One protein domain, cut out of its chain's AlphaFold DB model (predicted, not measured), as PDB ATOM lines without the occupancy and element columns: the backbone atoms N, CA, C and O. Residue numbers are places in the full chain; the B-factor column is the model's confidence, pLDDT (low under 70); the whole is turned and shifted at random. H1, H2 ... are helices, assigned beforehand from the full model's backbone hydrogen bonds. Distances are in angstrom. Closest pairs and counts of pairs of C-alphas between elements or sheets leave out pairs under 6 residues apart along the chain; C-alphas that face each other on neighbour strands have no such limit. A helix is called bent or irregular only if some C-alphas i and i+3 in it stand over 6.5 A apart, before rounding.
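What this domain is: This is residues 592 to 721 of the 1176 residues of an uncharacterized protein of Chlamydomonas incerta (UniProt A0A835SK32). A long bent helix, H1, runs along an elongated body; H3 and H5 pack on it, H4 packs on H3 and H5 as the middle leg of a zigzag of these three helices, and a tail, residues 707 to 721, turns back along the length of the body. Short H2 lies near one end. The 130 printed residues, with five named helices, H1 to H5 in order, are all helix in class and compact: radius of gyration of the C-alphas 14.9 A, spans 47 by 28 by 25 A.

Where its parts are: H1, residues 592 to 619, assigned as one helix by its hydrogen bonds, is bent: C-alphas 606 and 609 are 6.9 A apart. Its arms are H1a, 592 to 606, 21.1 A, from C-alpha 592 at (-10.985, 26.473, 59.747), and H1b, 609 to 619, 15.4 A. H2 is 623 to 626, 5.0 A; H3, 635 to 653, 21.6 A, is irregular, with C-alphas 644 and 647 7.6 A apart; H4 is 656 to 677, 31.5 A; H5 is 687 to 706, 28.5 A, and ends with C-alpha 706 at (-18.840, 13.347, 36.953).

How they stand to each other: H1a touches H5 at a shallow tilt of 9 degrees, the same way; the closest C-alphas, Leu 596 and Ala 693, are 7.1 A apart. H3 and H4 form a hairpin, closest C-alphas Ala 651 and Ala 659, 5.1 A. H2 and H1b only just touch, only at the corner, with 3 pairs of C-alphas within 8 A. Every O i to N i+4 pair is within hydrogen-bond range in H1a and H1b, 9 of 15 in H3, 16 of 18 in H4, 15 of 16 in H5; H2 is too short for one.

The domain as a whole: The printed part has no cut and no long link; 21 residues are under pLDDT 70, among them 714 to 721.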
ATOM      1  N   LEU A 592     -10.491  26.381  61.121       69.25
ATOM      2  CA  LEU A 592     -10.985  26.473  59.747       69.25
ATOM      3  C   LEU A 592      -9.899  26.147  58.725       69.25
ATOM      4  O   LEU A 592     -10.199  25.492  57.727       69.25
ATOM      5  N   LEU A 593      -8.646  26.537  58.978       74.88
ATOM      6  CA  LEU A 593      -7.513  26.121  58.148       74.88
ATOM      7  C   LEU A 593      -7.285  24.609  58.259       74.88
ATOM      8  O   LEU A 593      -7.051  23.958  57.242       74.88
ATOM      9  N   TYR A 594      -7.448  24.040  59.457       78.38
ATOM     10  CA  TYR A 594      -7.433  22.591  59.666       78.38
ATOM     11  C   TYR A 594      -8.525  21.878  58.847       78.38
ATOM     12  O   TYR A 594      -8.218  20.967  58.079       78.38
ATOM     13  N   VAL A 595      -9.789  22.320  58.935       74.38
ATOM     14  CA  VAL A 595     -10.899  21.735  58.152       74.38
ATOM     15  C   VAL A 595     -10.673  21.892  56.640       74.38
ATOM     16  O   VAL A 595     -10.912  20.946  55.890       74.38
ATOM     17  N   LEU A 596     -10.173  23.048  56.188       75.50
ATOM     18  CA  LEU A 596      -9.869  23.302  54.776       75.50
ATOM     19  C   LEU A 596      -8.763  22.367  54.258       75.50
ATOM     20  O   LEU A 596      -8.923  21.788  53.187       75.50
ATOM     21  N   ARG A 597      -7.674  22.189  55.021       81.19
ATOM     22  CA  ARG A 597      -6.586  21.245  54.708       81.19
ATOM     23  C   ARG A 597      -7.072  19.794  54.708       81.19
ATOM     24  O   ARG A 597      -6.762  19.064  53.778       81.19
ATOM     25  N   ALA A 598      -7.861  19.378  55.700       78.88
ATOM     26  CA  ALA A 598      -8.355  18.003  55.801       78.88
ATOM     27  C   ALA A 598      -9.259  17.611  54.615       78.88
ATOM     28  O   ALA A 598      -9.118  16.519  54.058       78.88
ATOM     29  N   GLU A 599     -10.156  18.506  54.184       78.81
ATOM     30  CA  GLU A 599     -10.950  18.288  52.970       78.81
ATOM     31  C   GLU A 599     -10.096  18.377  51.700       78.81
ATOM     32  O   GLU A 599     -10.217  17.509  50.840       78.81
ATOM     33  N   LEU A 600      -9.183  19.346  51.577       83.00
ATOM     34  CA  LEU A 600      -8.295  19.423  50.412       83.00
ATOM     35  C   LEU A 600      -7.437  18.165  50.243       83.00
ATOM     36  O   LEU A 600      -7.408  17.609  49.149       83.00
ATOM     37  N   TYR A 601      -6.858  17.643  51.321       85.31
ATOM     38  CA  TYR A 601      -6.107  16.392  51.315       85.31
ATOM     39  C   TYR A 601      -6.976  15.189  50.902       85.31
ATOM     40  O   TYR A 601      -6.559  14.373  50.072       85.31
ATOM     41  N   ARG A 602      -8.226  15.101  51.397       84.00
ATOM     42  CA  ARG A 602      -9.218  14.098  50.948       84.00
ATOM     43  C   ARG A 602      -9.448  14.190  49.438       84.00
ATOM     44  O   ARG A 602      -9.465  13.165  48.751       84.00
ATOM     45  N   LEU A 603      -9.615  15.406  48.919       80.31
ATOM     46  CA  LEU A 603      -9.810  15.658  47.495       80.31
ATOM     47  C   LEU A 603      -8.559  15.316  46.678       80.31
ATOM     48  O   LEU A 603      -8.692  14.719  45.611       80.31
ATOM     49  N   THR A 604      -7.358  15.597  47.187       88.19
ATOM     50  CA  THR A 604      -6.088  15.252  46.536       88.19
ATOM     51  C   THR A 604      -5.914  13.750  46.387       88.19
ATOM     52  O   THR A 604      -5.646  13.279  45.281       88.19
ATOM     53  N   LEU A 605      -6.155  12.976  47.447       87.75
ATOM     54  CA  LEU A 605      -6.106  11.513  47.382       87.75
ATOM     55  C   LEU A 605      -7.122  10.926  46.384       87.75
ATOM     56  O   LEU A 605      -6.813   9.944  45.706       87.75
ATOM     57  N   ALA A 606      -8.311  11.523  46.266       85.62
ATOM     58  CA  ALA A 606      -9.375  11.037  45.387       85.62
ATOM     59  C   ALA A 606      -9.194  11.439  43.909       85.62
ATOM     60  O   ALA A 606      -9.427  10.628  43.011       85.62
ATOM     61  N   LEU A 607      -8.782  12.683  43.641       87.19
ATOM     62  CA  LEU A 607      -8.694  13.243  42.289       87.19
ATOM     63  C   LEU A 607      -7.314  13.067  41.647       87.19
ATOM     64  O   LEU A 607      -7.254  12.938  40.427       87.19
ATOM     65  N   ALA A 608      -6.208  13.013  42.397       93.00
ATOM     66  CA  ALA A 608      -4.873  12.902  41.798       93.00
ATOM     67  C   ALA A 608      -4.679  11.657  40.897       93.00
ATOM     68  O   ALA A 608      -4.110  11.809  39.813       93.00
ATOM     69  N   PRO A 609      -5.165  10.443  41.233       92.62
ATOM     70  CA  PRO A 609      -5.074   9.299  40.316       92.62
ATOM     71  C   PRO A 609      -5.854   9.530  39.012       92.62
ATOM     72  O   PRO A 609      -5.391   9.187  37.929       92.62
ATOM     73  N   VAL A 610      -7.016  10.171  39.119       92.44
ATOM     74  CA  VAL A 610      -7.994  10.364  38.041       92.44
ATOM     75  C   VAL A 610      -7.559  11.472  37.084       92.44
ATOM     76  O   VAL A 610      -7.552  11.286  35.870       92.44
ATOM     77  N   VAL A 611      -7.116  12.606  37.628       92.81
ATOM     78  CA  VAL A 611      -6.524  13.724  36.880       92.81
ATOM     79  C   VAL A 611      -5.256  13.263  36.160       92.81
ATOM     80  O   VAL A 611      -5.065  13.607  34.994       92.81
ATOM     81  N   ARG A 612      -4.424  12.426  36.799       94.44
ATOM     82  CA  ARG A 612      -3.273  11.781  36.150       94.44
ATOM     83  C   ARG A 612      -3.717  10.925  34.965       94.44
ATOM     84  O   ARG A 612      -3.196  11.113  33.873       94.44
ATOM     85  N   ASP A 613      -4.663  10.014  35.166       93.88
ATOM     86  CA  ASP A 613      -5.038   9.034  34.141       93.88
ATOM     87  C   ASP A 613      -5.795   9.664  32.963       93.88
ATOM     88  O   ASP A 613      -5.614   9.232  31.827       93.88
ATOM     89  N   ILE A 614      -6.541  10.754  33.185       92.69
ATOM     90  CA  ILE A 614      -7.089  11.581  32.100       92.69
ATOM     91  C   ILE A 614      -5.962  12.298  31.342       92.69
ATOM     92  O   ILE A 614      -5.929  12.235  30.118       92.69
ATOM     93  N   MET A 615      -5.009  12.939  32.029       92.88
ATOM     94  CA  MET A 615      -3.900  13.628  31.350       92.88
ATOM     95  C   MET A 615      -3.016  12.656  30.547       92.88
ATOM     96  O   MET A 615      -2.593  13.000  29.448       92.88
ATOM     97  N   VAL A 616      -2.786  11.437  31.050       93.81
ATOM     98  CA  VAL A 616      -2.116  10.348  30.313       93.81
ATOM     99  C   VAL A 616      -2.944   9.899  29.103       93.81
ATOM    100  O   VAL A 616      -2.375   9.651  28.046       93.81
ATOM    101  N   ALA A 617      -4.271   9.808  29.220       92.44
ATOM    102  CA  ALA A 617      -5.131   9.373  28.118       92.44
ATOM    103  C   ALA A 617      -5.241  10.399  26.974       92.44
ATOM    104  O   ALA A 617      -5.363   9.993  25.823       92.44
ATOM    105  N   GLU A 618      -5.203  11.704  27.269       92.50
ATOM    106  CA  GLU A 618      -5.343  12.764  26.252       92.50
ATOM    107  C   GLU A 618      -3.988  13.255  25.681       92.50
ATOM    108  O   GLU A 618      -3.969  13.896  24.631       92.50
ATOM    109  N   TYR A 619      -2.851  12.973  26.343       91.88
ATOM    110  CA  TYR A 619      -1.510  13.444  25.929       91.88
ATOM    111  C   TYR A 619      -0.396  12.372  25.949       91.88
ATOM    112  O   TYR A 619       0.782  12.715  25.832       91.88
ATOM    113  N   GLU A 620      -0.741  11.091  26.103       93.62
ATOM    114  CA  GLU A 620       0.157   9.922  26.037       93.62
ATOM    115  C   GLU A 620       1.450  10.065  26.868       93.62
ATOM    116  O   GLU A 620       1.402  10.046  28.097       93.62
ATOM    117  N   GLU A 621       2.622  10.203  26.231       88.38
ATOM    118  CA  GLU A 621       3.908  10.405  26.919       88.38
ATOM    119  C   GLU A 621       4.206  11.883  27.234       88.38
ATOM    120  O   GLU A 621       4.990  12.178  28.137       88.38
ATOM    121  N   LEU A 622       3.557  12.820  26.533       88.69
ATOM    122  CA  LEU A 622       3.813  14.264  26.611       88.69
ATOM    123  C   LEU A 622       3.094  14.956  27.778       88.69
ATOM    124  O   LEU A 622       3.402  16.107  28.094       88.69
ATOM    125  N   TRP A 623       2.159  14.275  28.446       91.12
ATOM    126  CA  TRP A 623       1.317  14.833  29.515       91.12
ATOM    127  C   TRP A 623       2.093  15.557  30.630       91.12
ATOM    128  O   TRP A 623       1.651  16.603  31.100       91.12
ATOM    129  N   THR A 624       3.278  15.071  31.023       88.06
ATOM    130  CA  THR A 624       4.135  15.723  32.035       88.06
ATOM    131  C   THR A 624       4.804  17.012  31.557       88.06
ATOM    132  O   THR A 624       5.230  17.798  32.401       88.06
ATOM    133  N   GLY A 625       4.903  17.231  30.243       87.06
ATOM    134  CA  GLY A 625       5.353  18.485  29.632       87.06
ATOM    135  C   GLY A 625       4.211  19.461  29.328       87.06
ATOM    136  O   GLY A 625       4.446  20.663  29.250       87.06
ATOM    137  N   VAL A 626       2.977  18.961  29.188       87.44
ATOM    138  CA  VAL A 626       1.760  19.784  29.048       87.44
ATOM    139  C   VAL A 626       1.277  20.306  30.408       87.44
ATOM    140  O   VAL A 626       0.745  21.412  30.495       87.44
ATOM    141  N   LEU A 627       1.469  19.526  31.475       91.38
ATOM    142  CA  LEU A 627       1.124  19.897  32.844       91.38
ATOM    143  C   LEU A 627       1.930  21.092  33.371       91.38
ATOM    144  O   LEU A 627       3.157  21.099  33.343       91.38
ATOM    145  N   VAL A 628       1.230  22.026  34.021       88.00
ATOM    146  CA  VAL A 628       1.831  23.126  34.809       88.00
ATOM    147  C   VAL A 628       2.805  22.610  35.878       88.00
ATOM    148  O   VAL A 628       3.836  23.229  36.150       88.00
ATOM    149  N   LYS A 629       2.460  21.480  36.505       91.25
ATOM    150  CA  LYS A 629       3.250  20.789  37.526       91.25
ATOM    151  C   LYS A 629       3.104  19.274  37.329       91.25
ATOM    152  O   LYS A 629       1.969  18.796  37.305       91.25
ATOM    153  N   PRO A 630       4.192  18.498  37.198       90.25
ATOM    154  CA  PRO A 630       4.113  17.038  37.159       90.25
ATOM    155  C   PRO A 630       3.869  16.467  38.571       90.25
ATOM    156  O   PRO A 630       4.367  17.050  39.533       90.25
ATOM    157  N   PRO A 631       3.162  15.328  38.712       91.62
ATOM    158  CA  PRO A 631       2.920  14.705  40.014       91.62
ATOM    159  C   PRO A 631       4.195  14.079  40.633       91.62
ATOM    160  O   PRO A 631       5.156  13.805  39.903       91.62
ATOM    161  N   PRO A 632       4.215  13.779  41.951       92.75
ATOM    162  CA  PRO A 632       3.117  13.923  42.916       92.75
ATOM    163  C   PRO A 632       2.711  15.385  43.128       92.75
ATOM    164  O   PRO A 632       3.531  16.287  42.998       92.75
ATOM    165  N   TRP A 633       1.428  15.593  43.410       94.06
ATOM    166  CA  TRP A 633       0.836  16.907  43.636       94.06
ATOM    167  C   TRP A 633       0.541  17.089  45.122       94.06
ATOM    168  O   TRP A 633      -0.039  16.193  45.735       94.06
ATOM    169  N   SER A 634       0.904  18.246  45.676       92.69
ATOM    170  CA  SER A 634       0.252  18.766  46.880       92.69
ATOM    171  C   SER A 634      -1.155  19.278  46.549       92.69
ATOM    172  O   SER A 634      -1.513  19.441  45.379       92.69
ATOM    173  N   ASP A 635      -1.934  19.594  47.580       88.31
ATOM    174  CA  ASP A 635      -3.285  20.149  47.455       88.31
ATOM    175  C   ASP A 635      -3.337  21.395  46.555       88.31
ATOM    176  O   ASP A 635      -4.152  21.482  45.632       88.31
ATOM    177  N   ALA A 636      -2.403  22.331  46.753       89.12
ATOM    178  CA  ALA A 636      -2.280  23.533  45.933       89.12
ATOM    179  C   ALA A 636      -1.876  23.222  44.481       89.12
ATOM    180  O   ALA A 636      -2.340  23.883  43.549       89.12
ATOM    181  N   ASP A 637      -1.025  22.212  44.267       93.06
ATOM    182  CA  ASP A 637      -0.596  21.806  42.927       93.06
ATOM    183  C   ASP A 637      -1.742  21.173  42.137       93.06
ATOM    184  O   ASP A 637      -1.888  21.453  40.947       93.06
ATOM    185  N   LEU A 638      -2.566  20.350  42.792       93.06
ATOM    186  CA  LEU A 638      -3.714  19.721  42.154       93.06
ATOM    187  C   LEU A 638      -4.809  20.740  41.832       93.06
ATOM    188  O   LEU A 638      -5.348  20.699  40.727       93.06
ATOM    189  N   LEU A 639      -5.116  21.669  42.747       91.31
ATOM    190  CA  LEU A 639      -6.041  22.772  42.467       91.31
ATOM    191  C   LEU A 639      -5.574  23.601  41.262       91.31
ATOM    192  O   LEU A 639      -6.381  23.917  40.390       91.31
ATOM    193  N   GLU A 640      -4.278  23.920  41.175       92.00
ATOM    194  CA  GLU A 640      -3.714  24.672  40.051       92.00
ATOM    195  C   GLU A 640      -3.760  23.875  38.733       92.00
ATOM    196  O   GLU A 640      -4.124  24.427  37.693       92.00
ATOM    197  N   VAL A 641      -3.452  22.573  38.760       94.25
ATOM    198  CA  VAL A 641      -3.580  21.686  37.589       94.25
ATOM    199  C   VAL A 641      -5.036  21.586  37.133       94.25
ATOM    200  O   VAL A 641      -5.315  21.772  35.947       94.25
ATOM    201  N   LEU A 642      -5.978  21.366  38.053       92.62
ATOM    202  CA  LEU A 642      -7.409  21.367  37.749       92.62
ATOM    203  C   LEU A 642      -7.831  22.704  37.139       92.62
ATOM    204  O   LEU A 642      -8.438  22.699  36.074       92.62
ATOM    205  N   GLN A 643      -7.461  23.835  37.748       93.31
ATOM    206  CA  GLN A 643      -7.801  25.174  37.262       93.31
ATOM    207  C   GLN A 643      -7.286  25.417  35.834       93.31
ATOM    208  O   GLN A 643      -8.068  25.783  34.956       93.31
ATOM    209  N   ARG A 644      -5.986  25.207  35.577       92.44
ATOM    210  CA  ARG A 644      -5.370  25.545  34.279       92.44
ATOM    211  C   ARG A 644      -5.783  24.608  33.139       92.44
ATOM    212  O   ARG A 644      -5.726  25.019  31.981       92.44
ATOM    213  N   HIS A 645      -6.216  23.384  33.446       92.62
ATOM    214  CA  HIS A 645      -6.646  22.392  32.453       92.62
ATOM    215  C   HIS A 645      -8.176  22.170  32.413       92.62
ATOM    216  O   HIS A 645      -8.658  21.336  31.641       92.62
ATOM    217  N   MET A 646      -8.963  22.935  33.188       92.50
ATOM    218  CA  MET A 646     -10.423  22.778  33.293       92.50
ATOM    219  C   MET A 646     -11.140  22.944  31.950       92.50
ATOM    220  O   MET A 646     -11.920  22.081  31.553       92.50
ATOM    221  N   GLU A 647     -10.865  24.031  31.226       88.19
ATOM    222  CA  GLU A 647     -11.542  24.325  29.955       88.19
ATOM    223  C   GLU A 647     -10.953  23.576  28.750       88.19
ATOM    224  O   GLU A 647     -11.661  23.343  27.770       88.19
ATOM    225  N   SER A 648      -9.671  23.201  28.812       90.19
ATOM    226  CA  SER A 648      -8.929  22.595  27.699       90.19
ATOM    227  C   SER A 648      -8.978  21.067  27.687       90.19
ATOM    228  O   SER A 648      -9.040  20.486  26.607       90.19
ATOM    229  N   VAL A 649      -8.985  20.426  28.860       91.06
ATOM    230  CA  VAL A 649      -8.944  18.961  29.003       91.06
ATOM    231  C   VAL A 649     -10.228  18.453  29.653       91.06
ATOM    232  O   VAL A 649     -10.989  17.686  29.060       91.06
ATOM    233  N   PHE A 650     -10.529  18.920  30.867       91.44
ATOM    234  CA  PHE A 650     -11.604  18.330  31.667       91.44
ATOM    235  C   PHE A 650     -13.007  18.680  31.153       91.44
ATOM    236  O   PHE A 650     -13.921  17.877  31.317       91.44
ATOM    237  N   ALA A 651     -13.182  19.784  30.421       91.19
ATOM    238  CA  ALA A 651     -14.444  20.159  29.775       91.19
ATOM    239  C   ALA A 651     -14.966  19.150  28.731       91.19
ATOM    240  O   ALA A 651     -16.156  19.185  28.406       91.19
ATOM    241  N   GLY A 652     -14.113  18.254  28.216       87.69
ATOM    242  CA  GLY A 652     -14.537  17.123  27.382       87.69
ATOM    243  C   GLY A 652     -15.167  15.977  28.183       87.69
ATOM    244  O   GLY A 652     -16.086  15.328  27.692       87.69
ATOM    245  N   ARG A 653     -14.714  15.761  29.427       85.75
ATOM    246  CA  ARG A 653     -15.167  14.679  30.325       85.75
ATOM    247  C   ARG A 653     -16.310  15.127  31.249       85.75
ATOM    248  O   ARG A 653     -17.324  14.451  31.330       85.75
ATOM    249  N   LEU A 654     -16.174  16.298  31.878       85.12
ATOM    250  CA  LEU A 654     -17.173  16.932  32.759       85.12
ATOM    251  C   LEU A 654     -18.318  17.622  31.993       85.12
ATOM    252  O   LEU A 654     -19.326  18.012  32.577       85.12
ATOM    253  N   GLY A 655     -18.141  17.840  30.689       90.94
ATOM    254  CA  GLY A 655     -19.013  18.683  29.881       90.94
ATOM    255  C   GLY A 655     -18.763  20.184  30.093       90.94
ATOM    256  O   GLY A 655     -18.517  20.675  31.197       90.94
ATOM    257  N   ARG A 656     -18.870  20.957  29.005       86.56
ATOM    258  CA  ARG A 656     -18.534  22.396  28.980       86.56
ATOM    259  C   ARG A 656     -19.355  23.260  29.945       86.56
ATOM    260  O   ARG A 656     -18.883  24.322  30.336       86.56
ATOM    261  N   GLY A 657     -20.566  22.835  30.309       89.31
ATOM    262  CA  GLY A 657     -21.393  23.529  31.303       89.31
ATOM    263  C   GLY A 657     -20.795  23.438  32.706       89.31
ATOM    264  O   GLY A 657     -20.551  24.464  33.336       89.31
ATOM    265  N   MET A 658     -20.483  22.218  33.152       84.50
ATOM    266  CA  MET A 658     -19.954  21.965  34.492       84.50
ATOM    267  C   MET A 658     -18.529  22.514  34.651       84.50
ATOM    268  O   MET A 658     -18.227  23.156  35.652       84.50
ATOM    269  N   ALA A 659     -17.673  22.375  33.631       86.12
ATOM    270  CA  ALA A 659     -16.317  22.938  33.651       86.12
ATOM    271  C   ALA A 659     -16.305  24.475  33.801       86.12
ATOM    272  O   ALA A 659     -15.519  25.017  34.580       86.12
ATOM    273  N   ARG A 660     -17.232  25.181  33.135       88.56
ATOM    274  CA  ARG A 660     -17.423  26.639  33.289       88.56
ATOM    275  C   ARG A 660     -17.958  27.048  34.662       88.56
ATOM    276  O   ARG A 660     -17.721  28.173  35.084       88.56
ATOM    277  N   GLN A 661     -18.678  26.162  35.348       85.69
ATOM    278  CA  GLN A 661     -19.137  26.383  36.721       85.69
ATOM    279  C   GLN A 661     -18.039  26.062  37.748       85.69
ATOM    280  O   GLN A 661     -17.967  26.724  38.781       85.69
ATOM    281  N   ALA A 662     -17.176  25.080  37.470       83.31
ATOM    282  CA  ALA A 662     -16.102  24.647  38.364       83.31
ATOM    283  C   ALA A 662     -14.879  25.581  38.340       83.31
ATOM    284  O   ALA A 662     -14.291  25.843  39.389       83.31
ATOM    285  N   ALA A 663     -14.496  26.122  37.176       87.50
ATOM    286  CA  ALA A 663     -13.298  26.962  37.054       87.50
ATOM    287  C   ALA A 663     -13.297  28.216  37.970       87.50
ATOM    288  O   ALA A 663     -12.275  28.454  38.616       87.50
ATOM    289  N   PRO A 664     -14.402  28.983  38.121       86.69
ATOM    290  CA  PRO A 664     -14.457  30.109  39.062       86.69
ATOM    291  C   PRO A 664     -14.388  29.685  40.536       86.69
ATOM    292  O   PRO A 664     -13.836  30.411  41.359       86.69
ATOM    293  N   ALA A 665     -14.928  28.511  40.882       83.44
ATOM    294  CA  ALA A 665     -14.893  27.992  42.248       83.44
ATOM    295  C   ALA A 665     -13.491  27.494  42.633       83.44
ATOM    296  O   ALA A 665     -13.014  27.795  43.725       83.44
ATOM    297  N   LEU A 666     -12.795  26.819  41.710       85.25
ATOM    298  CA  LEU A 666     -11.386  26.435  41.857       85.25
ATOM    299  C   LEU A 666     -10.470  27.660  41.998       85.25
ATOM    300  O   LEU A 666      -9.594  27.672  42.858       85.25
ATOM    301  N   ASP A 667     -10.699  28.710  41.205       87.56
ATOM    302  CA  ASP A 667      -9.981  29.986  41.319       87.56
ATOM    303  C   ASP A 667     -10.213  30.667  42.682       87.56
ATOM    304  O   ASP A 667      -9.265  31.124  43.323       87.56
ATOM    305  N   ALA A 668     -11.461  30.690  43.165       83.62
ATOM    306  CA  ALA A 668     -11.799  31.225  44.483       83.62
ATOM    307  C   ALA A 668     -11.171  30.410  45.630       83.62
ATOM    308  O   ALA A 668     -10.634  31.001  46.565       83.62
ATOM    309  N   MET A 669     -11.185  29.075  45.536       81.06
ATOM    310  CA  MET A 669     -10.528  28.169  46.485       81.06
ATOM    311  C   MET A 669      -9.018  28.362  46.528       81.06
ATOM    312  O   MET A 669      -8.455  28.503  47.608       81.06
ATOM    313  N   LEU A 670      -8.357  28.400  45.368       85.75
ATOM    314  CA  LEU A 670      -6.908  28.574  45.292       85.75
ATOM    315  C   LEU A 670      -6.498  29.929  45.901       85.75
ATOM    316  O   LEU A 670      -5.526  30.006  46.651       85.75
ATOM    317  N   LYS A 671      -7.270  30.994  45.639       85.81
ATOM    318  CA  LYS A 671      -7.062  32.324  46.237       85.81
ATOM    319  C   LYS A 671      -7.257  32.336  47.750       85.81
ATOM    320  O   LYS A 671      -6.458  32.966  48.441       85.81
ATOM    321  N   ASP A 672      -8.280  31.655  48.258       80.50
ATOM    322  CA  ASP A 672      -8.526  31.543  49.696       80.50
ATOM    323  C   ASP A 672      -7.438  30.703  50.389       80.50
ATOM    324  O   ASP A 672      -6.898  31.137  51.403       80.50
ATOM    325  N   PHE A 673      -7.028  29.569  49.813       81.38
ATOM    326  CA  PHE A 673      -5.927  28.740  50.322       81.38
ATOM    327  C   PHE A 673      -4.624  29.547  50.455       81.38
ATOM    328  O   PHE A 673      -4.073  29.666  51.551       81.38
ATOM    329  N   TRP A 674      -4.193  30.225  49.380       83.50
ATOM    330  CA  TRP A 674      -3.026  31.119  49.418       83.50
ATOM    331  C   TRP A 674      -3.201  32.322  50.360       83.50
ATOM    332  O   TRP A 674      -2.207  32.919  50.775       83.50
ATOM    333  N   TYR A 675      -4.431  32.726  50.691       80.75
ATOM    334  CA  TYR A 675      -4.692  33.792  51.659       80.75
ATOM    335  C   TYR A 675      -4.461  33.313  53.102       80.75
ATOM    336  O   TYR A 675      -3.861  34.047  53.895       80.75
ATOM    337  N   PHE A 676      -4.892  32.089  53.429       75.75
ATOM    338  CA  PHE A 676      -4.675  31.484  54.744       75.75
ATOM    339  C   PHE A 676      -3.212  31.083  54.972       75.75
ATOM    340  O   PHE A 676      -2.653  31.480  55.991       75.75
ATOM    341  N   GLU A 677      -2.551  30.413  54.017       76.94
ATOM    342  CA  GLU A 677      -1.122  30.051  54.145       76.94
ATOM    343  C   GLU A 677      -0.214  31.263  54.395       76.94
ATOM    344  O   GLU A 677       0.783  31.174  55.104       76.94
ATOM    345  N   ARG A 678      -0.570  32.433  53.851       80.75
ATOM    346  CA  ARG A 678       0.185  33.684  54.040       80.75
ATOM    347  C   ARG A 678      -0.093  34.377  55.380       80.75
ATOM    348  O   ARG A 678       0.255  35.549  55.532       80.75
ATOM    349  N   GLY A 679      -0.759  33.704  56.323       73.81
ATOM    350  CA  GLY A 679      -1.012  34.197  57.680       73.81
ATOM    351  C   GLY A 679      -1.908  35.437  57.752       73.81
ATOM    352  O   GLY A 679      -1.841  36.187  58.721       73.81
ATOM    353  N   ARG A 680      -2.732  35.711  56.725       69.69
ATOM    354  CA  ARG A 680      -3.553  36.943  56.652       69.69
ATOM    355  C   ARG A 680      -4.972  36.787  57.211       69.69
ATOM    356  O   ARG A 680      -5.805  37.686  57.045       69.69
ATOM    357  N   GLY A 681      -5.257  35.678  57.890       54.91
ATOM    358  CA  GLY A 681      -6.504  35.471  58.628       54.91
ATOM    359  C   GLY A 681      -6.745  36.558  59.686       54.91
ATOM    360  O   GLY A 681      -5.835  36.990  60.389       54.91
ATOM    361  N   ARG A 682      -7.993  37.023  59.797       55.97
ATOM    362  CA  ARG A 682      -8.509  37.752  60.968       55.97
ATOM    363  C   ARG A 682      -9.956  37.315  61.204       55.97
ATOM    364  O   ARG A 682     -10.710  37.245  60.226       55.97
ATOM    365  N   PRO A 683     -10.388  37.121  62.462       50.94
ATOM    366  CA  PRO A 683     -11.523  36.244  62.752       50.94
ATOM    367  C   PRO A 683     -12.887  36.700  62.215       50.94
ATOM    368  O   PRO A 683     -13.775  35.900  61.955       50.94
ATOM    369  N   ARG A 684     -13.068  37.993  61.919       47.00
ATOM    370  CA  ARG A 684     -14.315  38.493  61.304       47.00
ATOM    371  C   ARG A 684     -14.494  38.180  59.807       47.00
ATOM    372  O   ARG A 684     -15.514  38.578  59.248       47.00
ATOM    373  N   ARG A 685     -13.544  37.510  59.138       54.28
ATOM    374  CA  ARG A 685     -13.687  37.084  57.724       54.28
ATOM    375  C   ARG A 685     -14.139  35.630  57.560       54.28
ATOM    376  O   ARG A 685     -14.698  35.296  56.518       54.28
ATOM    377  N   GLU A 686     -13.937  34.812  58.588       63.56
ATOM    378  CA  GLU A 686     -14.077  33.350  58.612       63.56
ATOM    379  C   GLU A 686     -15.335  32.810  57.915       63.56
ATOM    380  O   GLU A 686     -15.218  32.045  56.960       63.56
ATOM    381  N   LEU A 687     -16.531  33.260  58.309       64.81
ATOM    382  CA  LEU A 687     -17.812  32.761  57.777       64.81
ATOM    383  C   LEU A 687     -17.914  32.809  56.240       64.81
ATOM    384  O   LEU A 687     -18.385  31.848  55.643       64.81
ATOM    385  N   LYS A 688     -17.410  33.861  55.574       73.88
ATOM    386  CA  LYS A 688     -17.448  33.973  54.098       73.88
ATOM    387  C   LYS A 688     -16.390  33.128  53.377       73.88
ATOM    388  O   LYS A 688     -16.420  33.032  52.149       73.88
ATOM    389  N   HIS A 689     -15.430  32.564  54.104       69.75
ATOM    390  CA  HIS A 689     -14.523  31.531  53.602       69.75
ATOM    391  C   HIS A 689     -15.120  30.140  53.861       69.75
ATOM    392  O   HIS A 689     -15.149  29.317  52.955       69.75
ATOM    393  N   LEU A 690     -15.707  29.932  55.045       67.06
ATOM    394  CA  LEU A 690     -16.432  28.719  55.442       67.06
ATOM    395  C   LEU A 690     -17.586  28.403  54.468       67.06
ATOM    396  O   LEU A 690     -17.639  27.311  53.917       67.06
ATOM    397  N   GLU A 691     -18.445  29.379  54.154       76.81
ATOM    398  CA  GLU A 691     -19.541  29.239  53.175       76.81
ATOM    399  C   GLU A 691     -19.042  28.885  51.759       76.81
ATOM    400  O   GLU A 691     -19.695  28.131  51.037       76.81
ATOM    401  N   ARG A 692     -17.869  29.397  51.353       75.75
ATOM    402  CA  ARG A 692     -17.261  29.069  50.052       75.75
ATOM    403  C   ARG A 692     -16.602  27.691  50.050       75.75
ATOM    404  O   ARG A 692     -16.702  27.001  49.040       75.75
ATOM    405  N   ALA A 693     -16.014  27.264  51.165       67.31
ATOM    406  CA  ALA A 693     -15.522  25.903  51.345       67.31
ATOM    407  C   ALA A 693     -16.678  24.882  51.355       67.31
ATOM    408  O   ALA A 693     -16.605  23.891  50.636       67.31
ATOM    409  N   GLU A 694     -17.783  25.150  52.067       73.06
ATOM    410  CA  GLU A 694     -19.002  24.319  52.041       73.06
ATOM    411  C   GLU A 694     -19.562  24.174  50.614       73.06
ATOM    412  O   GLU A 694     -19.881  23.064  50.182       73.06
ATOM    413  N   ALA A 695     -19.660  25.281  49.867       77.31
ATOM    414  CA  ALA A 695     -20.125  25.271  48.480       77.31
ATOM    415  C   ALA A 695     -19.160  24.521  47.541       77.31
ATOM    416  O   ALA A 695     -19.605  23.764  46.677       77.31
ATOM    417  N   PHE A 696     -17.848  24.682  47.729       73.12
ATOM    418  CA  PHE A 696     -16.843  23.970  46.944       73.12
ATOM    419  C   PHE A 696     -16.851  22.464  47.218       73.12
ATOM    420  O   PHE A 696     -16.854  21.693  46.269       73.12
ATOM    421  N   VAL A 697     -16.921  22.021  48.479       73.00
ATOM    422  CA  VAL A 697     -16.983  20.588  48.825       73.00
ATOM    423  C   VAL A 697     -18.199  19.916  48.175       73.00
ATOM    424  O   VAL A 697     -18.072  18.819  47.631       73.00
ATOM    425  N   GLN A 698     -19.354  20.593  48.131       78.94
ATOM    426  CA  GLN A 698     -20.530  20.115  47.390       78.94
ATOM    427  C   GLN A 698     -20.249  20.002  45.883       78.94
ATOM    428  O   GLN A 698     -20.487  18.951  45.288       78.94
ATOM    429  N   GLN A 699     -19.683  21.046  45.274       77.75
ATOM    430  CA  GLN A 699     -19.369  21.070  43.842       77.75
ATOM    431  C   GLN A 699     -18.254  20.082  43.446       77.75
ATOM    432  O   GLN A 699     -18.222  19.597  42.313       77.75
ATOM    433  N   VAL A 700     -17.344  19.737  44.363       73.38
ATOM    434  CA  VAL A 700     -16.326  18.710  44.117       73.38
ATOM    435  C   VAL A 700     -16.879  17.303  44.298       73.38
ATOM    436  O   VAL A 700     -16.485  16.432  43.532       73.38
ATOM    437  N   ASP A 701     -17.826  17.053  45.203       80.50
ATOM    438  CA  ASP A 701     -18.529  15.763  45.222       80.50
ATOM    439  C   ASP A 701     -19.335  15.545  43.915       80.50
ATOM    440  O   ASP A 701     -19.377  14.422  43.405       80.50
ATOM    441  N   GLU A 702     -19.887  16.606  43.305       82.75
ATOM    442  CA  GLU A 702     -20.449  16.560  41.940       82.75
ATOM    443  C   GLU A 702     -19.369  16.288  40.872       82.75
ATOM    444  O   GLU A 702     -19.564  15.444  39.996       82.75
ATOM    445  N   MET A 703     -18.203  16.940  40.958       78.56
ATOM    446  CA  MET A 703     -17.081  16.734  40.029       78.56
ATOM    447  C   MET A 703     -16.462  15.330  40.132       78.56
ATOM    448  O   MET A 703     -16.134  14.725  39.113       78.56
ATOM    449  N   LEU A 704     -16.346  14.781  41.344       82.00
ATOM    450  CA  LEU A 704     -15.942  13.402  41.620       82.00
ATOM    451  C   LEU A 704     -16.915  12.421  40.958       82.00
ATOM    452  O   LEU A 704     -16.480  11.525  40.236       82.00
ATOM    453  N   ALA A 705     -18.225  12.631  41.130       84.56
ATOM    454  CA  ALA A 705     -19.249  11.815  40.484       84.56
ATOM    455  C   ALA A 705     -19.203  11.922  38.945       84.56
ATOM    456  O   ALA A 705     -19.300  10.904  38.261       84.56
ATOM    457  N   ALA A 706     -18.985  13.122  38.394       81.94
ATOM    458  CA  ALA A 706     -18.840  13.347  36.953       81.94
ATOM    459  C   ALA A 706     -17.567  12.705  36.360       81.94
ATOM    460  O   ALA A 706     -17.573  12.277  35.207       81.94
ATOM    461  N   PHE A 707     -16.498  12.567  37.150       82.06
ATOM    462  CA  PHE A 707     -15.320  11.769  36.798       82.06
ATOM    463  C   PHE A 707     -15.481  10.254  37.064       82.06
ATOM    464  O   PHE A 707     -14.555   9.488  36.797       82.06
ATOM    465  N   GLY A 708     -16.631   9.794  37.571       86.75
ATOM    466  CA  GLY A 708     -16.888   8.382  37.883       86.75
ATOM    467  C   GLY A 708     -16.208   7.873  39.161       86.75
ATOM    468  O   GLY A 708     -16.115   6.664  39.370       86.75
ATOM    469  N   VAL A 709     -15.729   8.774  40.022       85.50
ATOM    470  CA  VAL A 709     -15.064   8.431  41.284       85.50
ATOM    471  C   VAL A 709     -16.110   8.085  42.338       85.50
ATOM    472  O   VAL A 709     -17.040   8.852  42.592       85.50
ATOM    473  N   VAL A 710     -15.950   6.933  42.994       80.12
ATOM    474  CA  VAL A 710     -16.792   6.564  44.139       80.12
ATOM    475  C   VAL A 710     -16.533   7.565  45.266       80.12
ATOM    476  O   VAL A 710     -15.406   7.670  45.746       80.12
ATOM    477  N   ARG A 711     -17.577   8.302  45.668       75.69
ATOM    478  CA  ARG A 711     -17.513   9.381  46.667       75.69
ATOM    479  C   ARG A 711     -16.755   8.917  47.927       75.69
ATOM    480  O   ARG A 711     -17.246   8.006  48.601       75.69
ATOM    481  N   PRO A 712     -15.600   9.521  48.268       68.06
ATOM    482  CA  PRO A 712     -14.899   9.206  49.506       68.06
ATOM    483  C   PRO A 712     -15.790   9.532  50.713       68.06
ATOM    484  O   PRO A 712     -16.560  10.497  50.632       68.06
ATOM    485  N   PRO A 713     -15.682   8.805  51.843       70.88
ATOM    486  CA  PRO A 713     -16.312   9.250  53.083       70.88
ATOM    487  C   PRO A 713     -15.838  10.682  53.396       70.88
ATOM    488  O   PRO A 713     -14.659  10.968  53.181       70.88
ATOM    489  N   PRO A 714     -16.723  11.595  53.836       63.38
ATOM    490  CA  PRO A 714     -16.336  12.974  54.123       63.38
ATOM    491  C   PRO A 714     -15.290  13.016  55.241       63.38
ATOM    492  O   PRO A 714     -15.272  12.129  56.103       63.38
ATOM    493  N   ALA A 715     -14.452  14.056  55.264       52.31
ATOM    494  CA  ALA A 715     -13.668  14.344  56.457       52.31
ATOM    495  C   ALA A 715     -14.609  14.663  57.638       52.31
ATOM    496  O   ALA A 715     -15.815  14.873  57.474       52.31
ATOM    497  N   THR A 716     -14.063  14.652  58.854       55.84
ATOM    498  CA  THR A 716     -14.824  14.828  60.101       55.84
ATOM    499  C   THR A 716     -15.777  16.022  60.046       55.84
ATOM    500  O   THR A 716     -15.367  17.119  59.669       55.84
ATOM    501  N   CYS A 717     -17.028  15.813  60.474       52.94
ATOM    502  CA  CYS A 717     -18.061  16.849  60.535       52.94
ATOM    503  C   CYS A 717     -17.524  18.156  61.137       52.94
ATOM    504  O   CYS A 717     -16.905  18.122  62.202       52.94
ATOM    505  N   ILE A 718     -17.825  19.288  60.489       53.69
ATOM    506  CA  ILE A 718     -17.453  20.636  60.951       53.69
ATOM    507  C   ILE A 718     -17.779  20.761  62.452       53.69
ATOM    508  O   ILE A 718     -18.944  20.565  62.823       53.69
ATOM    509  N   PRO A 719     -16.789  21.063  63.319       50.78
ATOM    510  CA  PRO A 719     -16.986  21.129  64.762       50.78
ATOM    511  C   PRO A 719     -18.218  21.963  65.157       50.78
ATOM    512  O   PRO A 719     -18.355  23.095  64.682       50.78
ATOM    513  N   PRO A 720     -19.093  21.480  66.065       50.09
ATOM    514  CA  PRO A 720     -20.299  22.209  66.470       50.09
ATOM    515  C   PRO A 720     -20.036  23.634  66.981       50.09
ATOM    516  O   PRO A 720     -20.892  24.503  66.831       50.09
ATOM    517  N   ALA A 721     -18.841  23.896  67.521       45.19
ATOM    518  CA  ALA A 721     -18.390  25.229  67.915       45.19
ATOM    519  C   ALA A 721     -18.312  26.223  66.738       45.19
ATOM    520  O   ALA A 721     -18.682  27.380  66.907       45.19
TER     521      ALA A 721